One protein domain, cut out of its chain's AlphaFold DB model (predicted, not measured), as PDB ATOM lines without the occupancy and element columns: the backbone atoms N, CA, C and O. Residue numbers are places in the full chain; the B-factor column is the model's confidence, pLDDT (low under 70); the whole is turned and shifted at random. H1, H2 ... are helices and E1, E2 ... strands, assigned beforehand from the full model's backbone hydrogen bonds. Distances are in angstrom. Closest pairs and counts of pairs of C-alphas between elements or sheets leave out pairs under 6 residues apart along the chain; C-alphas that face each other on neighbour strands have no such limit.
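Overview. This is residues 105 to 115 and 228 to 288 of the 288 residues of a protein of candidate division Kazan bacterium (UniProt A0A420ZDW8). A small sheet of three antiparallel strands, in the order E1, E2, E3, has one long helix, H1, lying slantwise over E1 and E2 on one face. Two layers result from this, a sheet and a helix on one face of it, with a stretch without named elements, residues 228 to 242, leading to the helix. The printed part has 72 residues, with one named helix and three named strands in the order E1, H1, E2, E3, and its class is mixed, helices and strands. The whole is compact, with a radius of gyration of the C-alphas of 12.4 A, and the C-alphas span 35 by 25 by 19 A.

Along the chain. Begin with the sheet and find C-alpha 105 at (-44.999, 12.652, 27.066), where E1 begins; this strand takes residues 105 to 111 and is 20.3 A long from first to last C-alpha. Look next at E2, residues 266 to 273, which is 23.8 A long and has the most residues of the strands, 8. E3, residues 282 to 287, covers 16.6 A and ends with C-alpha 287 at (-61.747, 10.380, 34.173). Then find C-alpha 243 at (-38.788, 12.813, 33.089); from there H1, residues 243 to 261, runs 25.5 A to C-alpha 261.

Arrangement. In the sheet E2 is the inner strand, and E1 and E3 are the edge strands. E1 and E2 are antiparallel at 169 degrees between their directions; look at N 106 and O 271, 2.8 A apart, and N 269 and O 108, also 2.8 A, both within hydrogen-bond range. E2 and E3 form a hairpin, antiparallel at 172 degrees, where N 268 and O 286 are within hydrogen-bond range at 2.7 A. H1 is on the sheet at a height over the sheet of 6.1 A, over E1 and E2. On the local plane its line stands at 31 degrees to that of E1, only just slantwise to the strands. H1 and E1 touch, the closest C-alphas being those of Gly 108 and Arg 252 at 3.8 A. H1 and E2 touch too, with the C-alphas of Ala 255 and Ala 267 closest at 5.0 A. H1 and E3 are near each other, with 10 pairs of C-alphas within 10 A. In H1, 14 of 15 O i to N i+4 pairs are within hydrogen-bond range.

Size, cuts and confidence. The C-alphas of Glu 113 and Gly 276 are the two farthest apart, 37.6 A. Residues 116 to 227 are not printed, and C-alphas 115 and 228 are 17.3 A apart across this cut, which falls in the link from E1 to H1. The link from H1 to E2 is tight, with 4 residues, and that from E2 to E3 is short, with 8. The mean pLDDT of the printed part is 96.4, and no printed residue is under 70.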
ATOM      1  N   ILE A 105     -43.601  12.855  26.700       97.56
ATOM      2  CA  ILE A 105     -44.999  12.652  27.066       97.56
ATOM      3  C   ILE A 105     -45.017  11.577  28.146       97.56
ATOM      4  O   ILE A 105     -44.440  10.507  27.974       97.56
ATOM      5  N   MET A 106     -45.702  11.841  29.252       97.88
ATOM      6  CA  MET A 106     -45.827  10.899  30.358       97.88
ATOM      7  C   MET A 106     -47.295  10.654  30.651       97.88
ATOM      8  O   MET A 106     -48.086  11.593  30.746       97.88
ATOM      9  N   VAL A 107     -47.657   9.379  30.794       98.44
ATOM     10  CA  VAL A 107     -49.034   8.957  31.049       98.44
ATOM     11  C   VAL A 107     -49.116   8.258  32.399       98.44
ATOM     12  O   VAL A 107     -48.432   7.273  32.669       98.44
ATOM     13  N   GLY A 108     -49.992   8.786  33.241       98.38
ATOM     14  CA  GLY A 108     -50.464   8.196  34.478       98.38
ATOM     15  C   GLY A 108     -51.860   7.633  34.285       98.38
ATOM     16  O   GLY A 108     -52.695   8.290  33.672       98.38
ATOM     17  N   TYR A 109     -52.146   6.461  34.828       98.69
ATOM     18  CA  TYR A 109     -53.502   5.908  34.863       98.69
ATOM     19  C   TYR A 109     -53.757   5.278  36.217       98.69
ATOM     20  O   TYR A 109     -52.801   4.834  36.832       98.69
ATOM     21  N   TYR A 110     -54.994   5.217  36.692       98.69
ATOM     22  CA  TYR A 110     -55.394   4.441  37.866       98.69
ATOM     23  C   TYR A 110     -56.870   4.057  37.720       98.69
ATOM     24  O   TYR A 110     -57.662   4.876  37.268       98.69
ATOM     25  N   THR A 111     -57.243   2.833  38.096       98.56
ATOM     26  CA  THR A 111     -58.622   2.306  38.017       98.56
ATOM     27  C   THR A 111     -58.972   1.514  39.273       98.56
ATOM     28  O   THR A 111     -58.096   0.892  39.867       98.56
ATOM     29  N   LYS A 112     -60.244   1.498  39.675       98.00
ATOM     30  CA  LYS A 112     -60.752   0.680  40.792       98.00
ATOM     31  C   LYS A 112     -61.018  -0.781  40.428       98.00
ATOM     32  O   LYS A 112     -61.370  -1.559  41.310       98.00
ATOM     33  N   GLU A 113     -60.845  -1.170  39.165       97.31
ATOM     34  CA  GLU A 113     -61.055  -2.553  38.707       97.31
ATOM     35  C   GLU A 113     -60.248  -3.587  39.509       97.31
ATOM     36  O   GLU A 113     -60.666  -4.737  39.645       97.31
ATOM     37  N   THR A 114     -59.081  -3.194  40.030       97.25
ATOM     38  CA  THR A 114     -58.181  -4.064  40.795       97.25
ATOM     39  C   THR A 114     -57.547  -3.320  41.967       97.25
ATOM     40  O   THR A 114     -57.453  -2.093  41.967       97.25
ATOM     41  N   LEU A 115     -57.082  -4.064  42.976       94.69
ATOM     42  CA  LEU A 115     -56.447  -3.488  44.172       94.69
ATOM     43  C   LEU A 115     -55.134  -2.770  43.843       94.69
ATOM     44  O   LEU A 115     -54.757  -1.811  44.506       94.69
ATOM     45  N   VAL A 228     -54.122   1.341  27.933       96.75
ATOM     46  CA  VAL A 228     -53.759   2.728  28.225       96.75
ATOM     47  C   VAL A 228     -52.628   3.164  27.291       96.75
ATOM     48  O   VAL A 228     -51.639   2.440  27.159       96.75
ATOM     49  N   PRO A 229     -52.713   4.354  26.671       95.12
ATOM     50  CA  PRO A 229     -51.602   4.906  25.906       95.12
ATOM     51  C   PRO A 229     -50.330   5.036  26.750       95.12
ATOM     52  O   PRO A 229     -50.384   5.424  27.917       95.12
ATOM     53  N   VAL A 230     -49.178   4.788  26.134       94.69
ATOM     54  CA  VAL A 230     -47.860   5.056  26.721       94.69
ATOM     55  C   VAL A 230     -47.171   6.172  25.945       94.69
ATOM     56  O   VAL A 230     -47.342   6.289  24.735       94.69
ATOM     57  N   GLY A 231     -46.400   7.008  26.642       95.06
ATOM     58  CA  GLY A 231     -45.756   8.180  26.040       95.06
ATOM     59  C   GLY A 231     -44.479   7.891  25.242       95.06
ATOM     60  O   GLY A 231     -44.010   8.760  24.516       95.06
ATOM     61  N   GLY A 232     -43.943   6.669  25.342       96.38
ATOM     62  CA  GLY A 232     -42.811   6.178  24.545       96.38
ATOM     63  C   GLY A 232     -41.486   6.058  25.304       96.38
ATOM     64  O   GLY A 232     -40.649   5.247  24.917       96.38
ATOM     65  N   GLY A 233     -41.307   6.795  26.401       97.25
ATOM     66  CA  GLY A 233     -40.098   6.730  27.223       97.25
ATOM     67  C   GLY A 233     -39.998   5.448  28.060       97.25
ATOM     68  O   GLY A 233     -40.929   5.103  28.787       97.25
ATOM     69  N   ALA A 234     -38.856   4.758  27.989       98.31
ATOM     70  CA  ALA A 234     -38.512   3.654  28.892       98.31
ATOM     71  C   ALA A 234     -38.132   4.143  30.300       98.31
ATOM     72  O   ALA A 234     -37.738   5.302  30.457       98.31
ATOM     73  N   PHE A 235     -38.220   3.260  31.302       98.25
ATOM     74  CA  PHE A 235     -37.985   3.598  32.715       98.25
ATOM     75  C   PHE A 235     -36.653   3.084  33.264       98.25
ATOM     76  O   PHE A 235     -35.946   3.835  33.937       98.25
ATOM     77  N   SER A 236     -36.336   1.812  33.018       98.69
ATOM     78  CA  SER A 236     -35.181   1.151  33.622       98.69
ATOM     79  C   SER A 236     -33.862   1.796  33.204       98.69
ATOM     80  O   SER A 236     -33.733   2.294  32.090       98.69
ATOM     81  N   GLY A 237     -32.900   1.834  34.129       98.31
ATOM     82  CA  GLY A 237     -31.578   2.426  33.889       98.31
ATOM     83  C   GLY A 237     -31.532   3.957  33.897       98.31
ATOM     84  O   GLY A 237     -30.449   4.527  33.769       98.31
ATOM     85  N   LYS A 238     -32.668   4.640  34.085       97.75
ATOM     86  CA  LYS A 238     -32.752   6.108  34.133       97.75
ATOM     87  C   LYS A 238     -32.928   6.621  35.561       97.75
ATOM     88  O   LYS A 238     -33.841   6.180  36.264       97.75
ATOM     89  N   ASP A 239     -32.096   7.579  35.974       95.56
ATOM     90  CA  ASP A 239     -32.217   8.218  37.292       95.56
ATOM     91  C   ASP A 239     -33.440   9.149  37.413       95.56
ATOM     92  O   ASP A 239     -34.113   9.479  36.433       95.56
ATOM     93  N   LYS A 240     -33.697   9.620  38.641       93.19
ATOM     94  CA  LYS A 240     -34.856  10.450  39.025       93.19
ATOM     95  C   LYS A 240     -34.996  11.774  38.265       93.19
ATOM     96  O   LYS A 240     -36.018  12.446  38.387       93.19
ATOM     97  N   THR A 241     -33.990  12.191  37.514       90.81
ATOM     98  CA  THR A 241     -33.994  13.456  36.776       90.81
ATOM     99  C   THR A 241     -34.437  13.296  35.324       90.81
ATOM    100  O   THR A 241     -34.700  14.289  34.645       90.81
ATOM    101  N   LYS A 242     -34.586  12.052  34.852       92.81
ATOM    102  CA  LYS A 242     -35.168  11.732  33.548       92.81
ATOM    103  C   LYS A 242     -36.688  11.703  33.663       92.81
ATOM    104  O   LYS A 242     -37.265  10.855  34.350       92.81
ATOM    105  N   MET A 243     -37.343  12.627  32.966       92.25
ATOM    106  CA  MET A 243     -38.788  12.813  33.089       92.25
ATOM    107  C   MET A 243     -39.622  11.658  32.557       92.25
ATOM    108  O   MET A 243     -40.718  11.467  33.073       92.25
ATOM    109  N   ASP A 244     -39.101  10.848  31.634       95.31
ATOM    110  CA  ASP A 244     -39.770   9.616  31.200       95.31
ATOM    111  C   ASP A 244     -40.191   8.750  32.392       95.31
ATOM    112  O   ASP A 244     -41.329   8.293  32.468       95.31
ATOM    113  N   ARG A 245     -39.285   8.573  33.362       96.25
ATOM    114  CA  ARG A 245     -39.520   7.776  34.569       96.25
ATOM    115  C   ARG A 245     -40.265   8.587  35.621       96.25
ATOM    116  O   ARG A 245     -41.349   8.205  36.059       96.25
ATOM    117  N   THR A 246     -39.702   9.723  36.021       94.75
ATOM    118  CA  THR A 246     -40.233  10.513  37.142       94.75
ATOM    119  C   THR A 246     -41.594  11.113  36.825       94.75
ATOM    120  O   THR A 246     -42.506  11.051  37.646       94.75
ATOM    121  N   GLY A 247     -41.777  11.645  35.619       95.38
ATOM    122  CA  GLY A 247     -43.054  12.189  35.176       95.38
ATOM    123  C   GLY A 247     -44.143  11.126  35.065       95.38
ATOM    124  O   GLY A 247     -45.283  11.409  35.423       95.38
ATOM    125  N   ALA A 248     -43.812   9.903  34.631       97.25
ATOM    126  CA  ALA A 248     -44.774   8.800  34.589       97.25
ATOM    127  C   ALA A 248     -45.215   8.376  36.000       97.25
ATOM    128  O   ALA A 248     -46.413   8.209  36.241       97.25
ATOM    129  N   ILE A 249     -44.274   8.289  36.949       97.12
ATOM    130  CA  ILE A 249     -44.570   8.011  38.365       97.12
ATOM    131  C   ILE A 249     -45.459   9.113  38.958       97.12
ATOM    132  O   ILE A 249     -46.495   8.817  39.551       97.12
ATOM    133  N   LEU A 250     -45.117  10.386  38.742       96.75
ATOM    134  CA  LEU A 250     -45.916  11.515  39.228       96.75
ATOM    135  C   LEU A 250     -47.324  11.524  38.622       96.75
ATOM    136  O   LEU A 250     -48.307  11.701  39.342       96.75
ATOM    137  N   ALA A 251     -47.448  11.290  37.315       98.12
ATOM    138  CA  ALA A 251     -48.746  11.217  36.655       98.12
ATOM    139  C   ALA A 251     -49.596  10.062  37.215       98.12
ATOM    140  O   ALA A 251     -50.804  10.224  37.410       98.12
ATOM    141  N   ARG A 252     -48.987   8.903  37.510       98.44
ATOM    142  CA  ARG A 252     -49.658   7.764  38.161       98.44
ATOM    143  C   ARG A 252     -50.183   8.138  39.544       98.44
ATOM    144  O   ARG A 252     -51.324   7.816  39.870       98.44
ATOM    145  N   GLU A 253     -49.379   8.824  40.350       98.25
ATOM    146  CA  GLU A 253     -49.802   9.289  41.674       98.25
ATOM    147  C   GLU A 253     -50.951  10.298  41.597       98.25
ATOM    148  O   GLU A 253     -51.894  10.205  42.383       98.25
ATOM    149  N   MET A 254     -50.906  11.228  40.637       98.44
ATOM    150  CA  MET A 254     -52.001  12.169  40.386       98.44
ATOM    151  C   MET A 254     -53.287  11.431  40.004       98.44
ATOM    152  O   MET A 254     -54.335  11.698  40.591       98.44
ATOM    153  N   ALA A 255     -53.211  10.463  39.085       98.62
ATOM    154  CA  ALA A 255     -54.361   9.651  38.689       98.62
ATOM    155  C   ALA A 255     -54.973   8.899  39.885       98.62
ATOM    156  O   ALA A 255     -56.190   8.913  40.064       98.62
ATOM    157  N   ARG A 256     -54.136   8.302  40.748       98.56
ATOM    158  CA  ARG A 256     -54.595   7.637  41.978       98.56
ATOM    159  C   ARG A 256     -55.347   8.598  42.898       98.56
ATOM    160  O   ARG A 256     -56.452   8.280  43.328       98.56
ATOM    161  N   LYS A 257     -54.774   9.774  43.171       98.44
ATOM    162  CA  LYS A 257     -55.410  10.788  44.027       98.44
ATOM    163  C   LYS A 257     -56.750  11.247  43.465       98.44
ATOM    164  O   LYS A 257     -57.712  11.317  44.215       98.44
ATOM    165  N   ILE A 258     -56.846  11.475  42.154       98.50
ATOM    166  CA  ILE A 258     -58.109  11.845  41.497       98.50
ATOM    167  C   ILE A 258     -59.177  10.765  41.726       98.50
ATOM    168  O   ILE A 258     -60.293  11.081  42.129       98.50
ATOM    169  N   VAL A 259     -58.840   9.486  41.530       98.56
ATOM    170  CA  VAL A 259     -59.771   8.365  41.768       98.56
ATOM    171  C   VAL A 259     -60.246   8.300  43.226       98.56
ATOM    172  O   VAL A 259     -61.425   8.045  43.488       98.56
ATOM    173  N   GLU A 260     -59.341   8.529  44.175       97.19
ATOM    174  CA  GLU A 260     -59.625   8.479  45.613       97.19
ATOM    175  C   GLU A 260     -60.452   9.683  46.094       97.19
ATOM    176  O   GLU A 260     -61.465   9.511  46.776       97.19
ATOM    177  N   GLU A 261     -60.047  10.897  45.724       98.00
ATOM    178  CA  GLU A 261     -60.621  12.154  46.213       98.00
ATOM    179  C   GLU A 261     -61.930  12.504  45.497       98.00
ATOM    180  O   GLU A 261     -62.901  12.914  46.137       98.00
ATOM    181  N   GLU A 262     -61.992  12.289  44.181       97.75
ATOM    182  CA  GLU A 262     -63.172  12.602  43.369       97.75
ATOM    183  C   GLU A 262     -64.155  11.432  43.252       97.75
ATOM    184  O   GLU A 262     -65.248  11.584  42.709       97.75
ATOM    185  N   LYS A 263     -63.789  10.262  43.789       96.31
ATOM    186  CA  LYS A 263     -64.608   9.041  43.823       96.31
ATOM    187  C   LYS A 263     -65.036   8.508  42.447       96.31
ATOM    188  O   LYS A 263     -65.968   7.713  42.391       96.31
ATOM    189  N   VAL A 264     -64.321   8.855  41.381       98.31
ATOM    190  CA  VAL A 264     -64.486   8.289  40.027       98.31
ATOM    191  C   VAL A 264     -63.947   6.855  39.942       98.31
ATOM    192  O   VAL A 264     -63.228   6.424  40.847       98.31
ATOM    193  N   ASP A 265     -64.310   6.084  38.921       98.31
ATOM    194  CA  ASP A 265     -63.881   4.686  38.771       98.31
ATOM    195  C   ASP A 265     -62.463   4.578  38.208       98.31
ATOM    196  O   ASP A 265     -61.699   3.696  38.613       98.31
ATOM    197  N   TRP A 266     -62.075   5.511  37.341       98.62
ATOM    198  CA  TRP A 266     -60.726   5.605  36.799       98.62
ATOM    199  C   TRP A 266     -60.323   7.050  36.489       98.62
ATOM    200  O   TRP A 266     -61.154   7.936  36.293       98.62
ATOM    201  N   ALA A 267     -59.015   7.289  36.417       98.69
ATOM    202  CA  ALA A 267     -58.446   8.542  35.941       98.69
ATOM    203  C   ALA A 267     -57.186   8.290  35.111       98.69
ATOM    204  O   ALA A 267     -56.405   7.379  35.391       98.69
ATOM    205  N   LYS A 268     -56.971   9.138  34.109       98.69
ATOM    206  CA  LYS A 268     -55.779   9.208  33.271       98.69
ATOM    207  C   LYS A 268     -55.241  10.633  33.297       98.69
ATOM    208  O   LYS A 268     -55.968  11.581  33.007       98.69
ATOM    209  N   VAL A 269     -53.961  10.778  33.605       98.62
ATOM    210  CA  VAL A 269     -53.238  12.050  33.593       98.62
ATOM    211  C   VAL A 269     -52.189  11.988  32.495       98.62
ATOM    212  O   VAL A 269     -51.414  11.039  32.427       98.62
ATOM    213  N   THR A 270     -52.151  12.985  31.622       98.56
ATOM    214  CA  THR A 270     -51.114  13.113  30.593       98.56
ATOM    215  C   THR A 270     -50.351  14.408  30.801       98.56
ATOM    216  O   THR A 270     -50.946  15.485  30.831       98.56
ATOM    217  N   LEU A 271     -49.035  14.291  30.934       97.94
ATOM    218  CA  LEU A 271     -48.106  15.407  31.053       97.94
ATOM    219  C   LEU A 271     -47.265  15.489  29.780       97.94
ATOM    220  O   LEU A 271     -46.843  14.452  29.269       97.94
ATOM    221  N   ALA A 272     -46.982  16.697  29.299       97.25
ATOM    222  CA  ALA A 272     -45.961  16.914  28.276       97.25
ATOM    223  C   ALA A 272     -44.975  17.992  28.718       97.25
ATOM    224  O   ALA A 272     -45.377  18.998  29.307       97.25
ATOM    225  N   TYR A 273     -43.699  17.788  28.406       94.94
ATOM    226  CA  TYR A 273     -42.626  18.734  28.699       94.94
ATOM    227  C   TYR A 273     -41.817  19.040  27.442       94.94
ATOM    228  O   TYR A 273     -41.652  18.185  26.571       94.94
ATOM    229  N   ALA A 274     -41.300  20.264  27.379       92.62
ATOM    230  CA  ALA A 274     -40.295  20.677  26.409       92.62
ATOM    231  C   ALA A 274     -38.915  20.683  27.079       92.62
ATOM    232  O   ALA A 274     -38.800  21.075  28.240       92.62
ATOM    233  N   ILE A 275     -37.877  20.282  26.342       87.69
ATOM    234  CA  ILE A 275     -36.493  20.270  26.829       87.69
ATOM    235  C   ILE A 275     -36.090  21.636  27.416       87.69
ATOM    236  O   ILE A 275     -36.376  22.685  26.839       87.69
ATOM    237  N   GLY A 276     -35.455  21.628  28.591       84.75
ATOM    238  CA  GLY A 276     -35.014  22.828  29.311       84.75
ATOM    239  C   GLY A 276     -36.126  23.623  30.010       84.75
ATOM    240  O   GLY A 276     -35.827  24.592  30.707       84.75
ATOM    241  N   VAL A 277     -37.398  23.227  29.885       86.88
ATOM    242  CA  VAL A 277     -38.526  23.891  30.556       86.88
ATOM    243  C   VAL A 277     -38.857  23.163  31.857       86.88
ATOM    244  O   VAL A 277     -38.957  21.940  31.884       86.88
ATOM    245  N   ARG A 278     -39.003  23.911  32.956       87.50
ATOM    246  CA  ARG A 278     -39.296  23.346  34.284       87.50
ATOM    247  C   ARG A 278     -40.735  22.847  34.413       87.50
ATOM    248  O   ARG A 278     -40.954  21.768  34.954       87.50
ATOM    249  N   ASP A 279     -41.696  23.648  33.964       91.00
ATOM    250  CA  ASP A 279     -43.123  23.356  34.106       91.00
ATOM    251  C   ASP A 279     -43.658  22.582  32.888       91.00
ATOM    252  O   ASP A 279     -43.169  22.778  31.768       91.00
ATOM    253  N   PRO A 280     -44.667  21.708  33.065       94.44
ATOM    254  CA  PRO A 280     -45.277  21.004  31.947       94.44
ATOM    255  C   PRO A 280     -45.942  21.992  30.982       94.44
ATOM    256  O   PRO A 280     -46.697  22.875  31.388       94.44
ATOM    257  N   ILE A 281     -45.724  21.791  29.682       96.56
ATOM    258  CA  ILE A 281     -46.395  22.556  28.619       96.56
ATOM    259  C   ILE A 281     -47.834  22.076  28.388       96.56
ATOM    260  O   ILE A 281     -48.631  22.767  27.756       96.56
ATOM    261  N   MET A 282     -48.169  20.886  28.894       97.25
ATOM    262  CA  MET A 282     -49.515  20.326  28.869       97.25
ATOM    263  C   MET A 282     -49.764  19.493  30.123       97.25
ATOM    264  O   MET A 282     -48.953  18.633  30.475       97.25
ATOM    265  N   VAL A 283     -50.931  19.703  30.733       97.88
ATOM    266  CA  VAL A 283     -51.528  18.815  31.734       97.88
ATOM    267  C   VAL A 283     -52.948  18.514  31.276       97.88
ATOM    268  O   VAL A 283     -53.773  19.420  31.189       97.88
ATOM    269  N   ASN A 284     -53.227  17.254  30.958       98.31
ATOM    270  CA  ASN A 284     -54.555  16.795  30.566       98.31
ATOM    271  C   ASN A 284     -55.056  15.730  31.544       98.31
ATOM    272  O   ASN A 284     -54.293  14.845  31.937       98.31
ATOM    273  N   VAL A 285     -56.335  15.808  31.914       98.44
ATOM    274  CA  VAL A 285     -56.984  14.870  32.837       98.44
ATOM    275  C   VAL A 285     -58.251  14.334  32.189       98.44
ATOM    276  O   VAL A 285     -59.155  15.092  31.849       98.44
ATOM    277  N   GLU A 286     -58.327  13.015  32.071       98.38
ATOM    278  CA  GLU A 286     -59.525  12.280  31.671       98.38
ATOM    279  C   GLU A 286     -59.930  11.363  32.826       98.38
ATOM    280  O   GLU A 286     -59.069  10.807  33.504       98.38
ATOM    281  N   LYS A 287     -61.228  11.211  33.080       97.50
ATOM    282  CA  LYS A 287     -61.747  10.380  34.173       97.50
ATOM    283  C   LYS A 287     -63.157   9.900  33.866       97.50
ATOM    284  O   LYS A 287     -63.861  10.554  33.090       97.50
ATOM    285  N   GLY A 288     -63.561   8.805  34.496       94.50
ATOM    286  CA  GLY A 288     -64.889   8.214  34.351       94.50
ATOM    287  C   GLY A 288     -65.239   7.294  35.497       94.50
ATOM    288  O   GLY A 288     -64.341   6.984  36.309       94.50
TER     289      GLY A 288